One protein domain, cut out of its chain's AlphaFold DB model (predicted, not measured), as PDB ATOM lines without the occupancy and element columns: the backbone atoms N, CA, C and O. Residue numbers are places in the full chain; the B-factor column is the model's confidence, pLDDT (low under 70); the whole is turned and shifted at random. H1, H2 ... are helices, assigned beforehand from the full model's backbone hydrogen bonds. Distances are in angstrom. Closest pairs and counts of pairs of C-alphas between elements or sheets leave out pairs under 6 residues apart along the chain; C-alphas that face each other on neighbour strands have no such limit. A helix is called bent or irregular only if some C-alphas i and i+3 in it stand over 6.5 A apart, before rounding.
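Overview. This is residues 78 to 127 of the 133 residues of the protein "DDE_3 domain-containing protein" of Amphimedon queenslandica (UniProt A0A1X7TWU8). One long helix, H3, makes a long side of an open, flat frame; short H1 packs across a stretch partway along it, and H2 sits out beyond the end where H3 begins, joined to the rest by its two links and touching neither helix. The whole is loose, with a radius of gyration of the C-alphas of 13.1 A, 1.35 times the 9.7 A of a compact globule of 50 residues. The printed part has 50 residues with three named helices, in the order H1, H2, H3, and no named strand; the class is all helix. The C-alphas span 39 by 21 by 10 A.

Arrangement. H3, residues 106 to 125, is the longest helix. It touches H1, residues 81 to 86, with residues 112 to 116 alone. Their closest C-alphas are those of Pro 81 and Tyr 112, 6.0 A apart. The two run opposite ways at a steep tilt of 63 degrees. H2, residues 93 to 101, is apart from H1 and from H3, with no C-alpha of either within 8 A. In H2 every O i to N i+4 pair is within hydrogen-bond range; the count is 11 of 16 in H3 and 1 of 2 in H1.

Along the chain. H3 runs 30.1 A from C-alpha 106 at (18.642, -9.750, 97.532) to C-alpha 125 at (22.036, -1.788, 126.391). It is neither bent nor irregular, but only just: C-alphas 118 and 121 are 6.2 A apart. H2 measures 11.9 A from Val 93 to Trp 101, and H1 9.2 A from C-alpha 81 at (16.319, -1.075, 107.636) to C-alpha 86.

Size, cuts and confidence. The two C-alphas farthest apart, those of Lys 95 and Lys 125, are 39.5 A apart. The printed part has no cut. The link from H1 to H2 is short and that from H2 to H3 is tight. The mean pLDDT of the printed part is 81.3, and residues 90 to 93, of which 93 belongs to H2, are under 70.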
ATOM      1  N   ASP A  78      17.279   3.829 113.814       80.00
ATOM      2  CA  ASP A  78      18.317   2.793 113.929       80.00
ATOM      3  C   ASP A  78      17.779   1.371 113.656       80.00
ATOM      4  O   ASP A  78      18.518   0.463 113.269       80.00
ATOM      5  N   ILE A  79      16.482   1.150 113.903       78.31
ATOM      6  CA  ILE A  79      15.809  -0.146 113.711       78.31
ATOM      7  C   ILE A  79      15.087  -0.259 112.376       78.31
ATOM      8  O   ILE A  79      14.630  -1.353 112.055       78.31
ATOM      9  N   ASN A  80      14.982   0.824 111.606       82.75
ATOM     10  CA  ASN A  80      14.299   0.837 110.324       82.75
ATOM     11  C   ASN A  80      15.296   0.529 109.191       82.75
ATOM     12  O   ASN A  80      16.085   1.393 108.811       82.75
ATOM     13  N   PRO A  81      15.287  -0.683 108.595       79.81
ATOM     14  CA  PRO A  81      16.319  -1.075 107.636       79.81
ATOM     15  C   PRO A  81      16.362  -0.208 106.376       79.81
ATOM     16  O   PRO A  81      17.402  -0.171 105.723       79.81
ATOM     17  N   ILE A  82      15.261   0.470 106.030       82.56
ATOM     18  CA  ILE A  82      15.209   1.353 104.860       82.56
ATOM     19  C   ILE A  82      16.072   2.608 105.050       82.56
ATOM     20  O   ILE A  82      16.587   3.127 104.069       82.56
ATOM     21  N   GLU A  83      16.315   3.045 106.289       84.25
ATOM     22  CA  GLU A  83      17.195   4.190 106.562       84.25
ATOM     23  C   GLU A  83      18.636   3.890 106.137       84.25
ATOM     24  O   GLU A  83      19.320   4.760 105.597       84.25
ATOM     25  N   ASN A  84      19.078   2.633 106.274       82.19
ATOM     26  CA  ASN A  84      20.381   2.193 105.767       82.19
ATOM     27  C   ASN A  84      20.452   2.254 104.235       82.19
ATOM     28  O   ASN A  84      21.516   2.518 103.683       82.19
ATOM     29  N   LEU A  85      19.331   2.012 103.546       81.12
ATOM     30  CA  LEU A  85      19.252   2.105 102.087       81.12
ATOM     31  C   LEU A  85      19.287   3.568 101.626       81.12
ATOM     32  O   LEU A  85      19.996   3.912 100.681       81.12
ATOM     33  N   TRP A  86      18.564   4.447 102.325       80.62
ATOM     34  CA  TRP A  86      18.557   5.877 102.030       80.62
ATOM     35  C   TRP A  86      19.935   6.517 102.194       80.62
ATOM     36  O   TRP A  86      20.321   7.319 101.345       80.62
ATOM     37  N   HIS A  87      20.714   6.102 103.198       77.44
ATOM     38  CA  HIS A  87      22.100   6.553 103.376       77.44
ATOM     39  C   HIS A  87      23.010   6.255 102.172       77.44
ATOM     40  O   HIS A  87      24.003   6.950 101.971       77.44
ATOM     41  N   GLU A  88      22.690   5.251 101.351       75.19
ATOM     42  CA  GLU A  88      23.467   4.905 100.153       75.19
ATOM     43  C   GLU A  88      23.015   5.660  98.883       75.19
ATOM     44  O   GLU A  88      23.624   5.504  97.819       75.19
ATOM     45  N   THR A  89      21.960   6.479  98.960       74.44
ATOM     46  CA  THR A  89      21.396   7.197  97.805       74.44
ATOM     47  C   THR A  89      21.936   8.634  97.727       74.44
ATOM     48  O   THR A  89      21.678   9.450  98.606       74.44
ATOM     49  N   ASN A  90      22.657   8.976  96.648       65.88
ATOM     50  CA  ASN A  90      23.225  10.317  96.409       65.88
ATOM     51  C   ASN A  90      22.318  11.232  95.552       65.88
ATOM     52  O   ASN A  90      21.504  10.770  94.748       65.88
ATOM     53  N   GLN A  91      22.483  12.549  95.720       61.44
ATOM     54  CA  GLN A  91      21.585  13.610  95.239       61.44
ATOM     55  C   GLN A  91      21.652  13.888  93.719       61.44
ATOM     56  O   GLN A  91      22.396  14.735  93.247       61.44
ATOM     57  N   GLU A  92      20.774  13.222  92.973       62.66
ATOM     58  CA  GLU A  92      19.846  13.831  92.001       62.66
ATOM     59  C   GLU A  92      18.545  13.051  92.188       62.66
ATOM     60  O   GLU A  92      18.330  12.030  91.541       62.66
ATOM     61  N   VAL A  93      17.750  13.459  93.180       67.25
ATOM     62  CA  VAL A  93      16.861  12.585  93.967       67.25
ATOM     63  C   VAL A  93      16.130  11.529  93.135       67.25
ATOM     64  O   VAL A  93      16.239  10.350  93.434       67.25
ATOM     65  N   ILE A  94      15.464  11.893  92.041       70.56
ATOM     66  CA  ILE A  94      14.679  10.927  91.260       70.56
ATOM     67  C   ILE A  94      15.565   9.980  90.431       70.56
ATOM     68  O   ILE A  94      15.389   8.764  90.491       70.56
ATOM     69  N   LYS A  95      16.537  10.504  89.675       75.81
ATOM     70  CA  LYS A  95      17.437   9.668  88.853       75.81
ATOM     71  C   LYS A  95      18.359   8.818  89.722       75.81
ATOM     72  O   LYS A  95      18.619   7.664  89.396       75.81
ATOM     73  N   GLY A  96      18.823   9.391  90.827       76.19
ATOM     74  CA  GLY A  96      19.603   8.715  91.854       76.19
ATOM     75  C   GLY A  96      18.819   7.576  92.493       76.19
ATOM     76  O   GLY A  96      19.366   6.488  92.602       76.19
ATOM     77  N   ILE A  97      17.535   7.782  92.814       79.50
ATOM     78  CA  ILE A  97      16.648   6.728  93.327       79.50
ATOM     79  C   ILE A  97      16.539   5.581  92.324       79.50
ATOM     80  O   ILE A  97      16.840   4.450  92.689       79.50
ATOM     81  N   PHE A  98      16.164   5.849  91.069       81.94
ATOM     82  CA  PHE A  98      16.017   4.780  90.071       81.94
ATOM     83  C   PHE A  98      17.329   4.023  89.851       81.94
ATOM     84  O   PHE A  98      17.364   2.802  89.976       81.94
ATOM     85  N   LYS A  99      18.433   4.751  89.648       81.81
ATOM     86  CA  LYS A  99      19.757   4.151  89.470       81.81
ATOM     87  C   LYS A  99      20.200   3.356  90.698       81.81
ATOM     88  O   LYS A  99      20.855   2.333  90.546       81.81
ATOM     89  N   HIS A 100      19.885   3.818  91.907       81.75
ATOM     90  CA  HIS A 100      20.223   3.110  93.135       81.75
ATOM     91  C   HIS A 100      19.400   1.824  93.272       81.75
ATOM     92  O   HIS A 100      19.991   0.781  93.559       81.75
ATOM     93  N   TRP A 101      18.088   1.870  93.004       84.00
ATOM     94  CA  TRP A 101      17.200   0.700  93.019       84.00
ATOM     95  C   TRP A 101      17.667  -0.402  92.071       84.00
ATOM     96  O   TRP A 101      17.654  -1.566  92.466       84.00
ATOM     97  N   ASP A 102      18.190  -0.044  90.896       88.50
ATOM     98  CA  ASP A 102      18.782  -1.012  89.962       88.50
ATOM     99  C   ASP A 102      20.001  -1.752  90.550       88.50
ATOM    100  O   ASP A 102      20.364  -2.834  90.092       88.50
ATOM    101  N   THR A 103      20.636  -1.206  91.596       86.75
ATOM    102  CA  THR A 103      21.760  -1.847  92.305       86.75
ATOM    103  C   THR A 103      21.350  -2.623  93.558       86.75
ATOM    104  O   THR A 103      22.219  -3.193  94.233       86.75
ATOM    105  N   VAL A 104      20.071  -2.603  93.943       88.69
ATOM    106  CA  VAL A 104      19.590  -3.273  95.156       88.69
ATOM    107  C   VAL A 104      19.412  -4.756  94.868       88.69
ATOM    108  O   VAL A 104      18.512  -5.171  94.143       88.69
ATOM    109  N   THR A 105      20.275  -5.576  95.461       92.69
ATOM    110  CA  THR A 105      20.217  -7.035  95.330       92.69
ATOM    111  C   THR A 105      19.577  -7.682  96.556       92.69
ATOM    112  O   THR A 105      19.541  -7.102  97.646       92.69
ATOM    113  N   ILE A 106      19.130  -8.935  96.407       90.81
ATOM    114  CA  ILE A 106      18.642  -9.750  97.532       90.81
ATOM    115  C   ILE A 106      19.701  -9.826  98.641       90.81
ATOM    116  O   ILE A 106      19.360  -9.708  99.817       90.81
ATOM    117  N   ASP A 107      20.981  -9.945  98.287       92.31
ATOM    118  CA  ASP A 107      22.077 -10.018  99.257       92.31
ATOM    119  C   ASP A 107      22.243  -8.723 100.059       92.31
ATOM    120  O   ASP A 107      22.464  -8.784 101.272       92.31
ATOM    121  N   LYS A 108      22.074  -7.552  99.425       89.88
ATOM    122  CA  LYS A 108      22.043  -6.263 100.136       89.88
ATOM    123  C   LYS A 108      20.878  -6.219 101.127       89.88
ATOM    124  O   LYS A 108      21.094  -5.955 102.309       89.88
ATOM    125  N   CYS A 109      19.669  -6.579 100.691       87.31
ATOM    126  CA  CYS A 109      18.498  -6.640 101.572       87.31
ATOM    127  C   CYS A 109      18.726  -7.591 102.756       87.31
ATOM    128  O   CYS A 109      18.501  -7.227 103.911       87.31
ATOM    129  N   GLN A 110      19.243  -8.796 102.500       89.94
ATOM    130  CA  GLN A 110      19.566  -9.757 103.552       89.94
ATOM    131  C   GLN A 110      20.643  -9.233 104.505       89.94
ATOM    132  O   GLN A 110      20.550  -9.475 105.709       89.94
ATOM    133  N   LYS A 111      21.658  -8.520 104.003       90.81
ATOM    134  CA  LYS A 111      22.700  -7.886 104.822       90.81
ATOM    135  C   LYS A 111      22.094  -6.863 105.786       90.81
ATOM    136  O   LYS A 111      22.392  -6.941 106.979       90.81
ATOM    137  N   TYR A 112      21.222  -5.966 105.320       85.94
ATOM    138  CA  TYR A 112      20.586  -4.963 106.189       85.94
ATOM    139  C   TYR A 112      19.593  -5.589 107.174       85.94
ATOM    140  O   TYR A 112      19.589  -5.235 108.348       85.94
ATOM    141  N   ILE A 113      18.828  -6.606 106.763       84.69
ATOM    142  CA  ILE A 113      17.958  -7.354 107.688       84.69
ATOM    143  C   ILE A 113      18.796  -8.055 108.768       84.69
ATOM    144  O   ILE A 113      18.467  -8.006 109.952       84.69
ATOM    145  N   LYS A 114      19.921  -8.680 108.395       86.44
ATOM    146  CA  LYS A 114      20.845  -9.302 109.359       86.44
ATOM    147  C   LYS A 114      21.497  -8.265 110.277       86.44
ATOM    148  O   LYS A 114      21.794  -8.602 111.421       86.44
ATOM    149  N   HIS A 115      21.682  -7.022 109.826       86.38
ATOM    150  CA  HIS A 115      22.226  -5.936 110.646       86.38
ATOM    151  C   HIS A 115      21.365  -5.643 111.883       86.38
ATOM    152  O   HIS A 115      21.917  -5.338 112.939       86.38
ATOM    153  N   LEU A 116      20.046  -5.867 111.821       83.38
ATOM    154  CA  LEU A 116      19.164  -5.753 112.991       83.38
ATOM    155  C   LEU A 116      19.624  -6.639 114.158       83.38
ATOM    156  O   LEU A 116      19.562  -6.221 115.312       83.38
ATOM    157  N   ARG A 117      20.195  -7.820 113.876       85.12
ATOM    158  CA  ARG A 117      20.776  -8.706 114.906       85.12
ATOM    159  C   ARG A 117      21.946  -8.067 115.656       85.12
ATOM    160  O   ARG A 117      22.244  -8.478 116.772       85.12
ATOM    161  N   LYS A 118      22.599  -7.065 115.060       84.19
ATOM    162  CA  LYS A 118      23.730  -6.322 115.629       84.19
ATOM    163  C   LYS A 118      23.312  -5.023 116.321       84.19
ATOM    164  O   LYS A 118      23.932  -4.676 117.325       84.19
ATOM    165  N   VAL A 119      22.316  -4.305 115.797       83.44
ATOM    166  CA  VAL A 119      21.885  -2.998 116.336       83.44
ATOM    167  C   VAL A 119      20.960  -3.168 117.527       83.44
ATOM    168  O   VAL A 119      21.197  -2.581 118.582       83.44
ATOM    169  N   VAL A 120      19.966  -4.050 117.414       79.81
ATOM    170  CA  VAL A 120      18.975  -4.254 118.471       79.81
ATOM    171  C   VAL A 120      19.619  -4.584 119.828       79.81
ATOM    172  O   VAL A 120      19.222  -3.939 120.792       79.81
ATOM    173  N   PRO A 121      20.667  -5.431 119.985       81.25
ATOM    174  CA  PRO A 121      21.293  -5.651 121.287       81.25
ATOM    175  C   PRO A 121      21.904  -4.393 121.902       81.25
ATOM    176  O   PRO A 121      21.997  -4.288 123.125       81.25
ATOM    177  N   LYS A 122      22.345  -3.446 121.072       82.62
ATOM    178  CA  LYS A 122      22.905  -2.182 121.544       82.62
ATOM    179  C   LYS A 122      21.814  -1.234 122.016       82.62
ATOM    180  O   LYS A 122      21.992  -0.647 123.075       82.62
ATOM    181  N   ILE A 123      20.676  -1.179 121.321       76.69
ATOM    182  CA  ILE A 123      19.501  -0.396 121.746       76.69
ATOM    183  C   ILE A 123      19.038  -0.857 123.126       76.69
ATOM    184  O   ILE A 123      18.784  -0.045 124.011       76.69
ATOM    185  N   ILE A 124      19.021  -2.175 123.355       77.25
ATOM    186  CA  ILE A 124      18.753  -2.739 124.684       77.25
ATOM    187  C   ILE A 124      19.691  -2.155 125.733       77.25
ATOM    188  O   ILE A 124      19.253  -1.782 126.815       77.25
ATOM    189  N   LYS A 125      20.997  -2.197 125.448       82.88
ATOM    190  CA  LYS A 125      22.036  -1.788 126.391       82.88
ATOM    191  C   LYS A 125      21.961  -0.284 126.655       82.88
ATOM    192  O   LYS A 125      22.256   0.139 127.764       82.88
ATOM    193  N   ALA A 126      21.525   0.481 125.659       80.94
ATOM    194  CA  ALA A 126      21.268   1.909 125.743       80.94
ATOM    195  C   ALA A 126      19.906   2.254 126.375       80.94
ATOM    196  O   ALA A 126      19.553   3.426 126.420       80.94
ATOM    197  N   ASN A 127      19.131   1.269 126.851       81.06
ATOM    198  CA  ASN A 127      17.786   1.467 127.395       81.06
ATOM    199  C   ASN A 127      16.859   2.249 126.441       81.06
ATOM    200  O   ASN A 127      16.198   3.202 126.844       81.06
TER     201      ASN A 127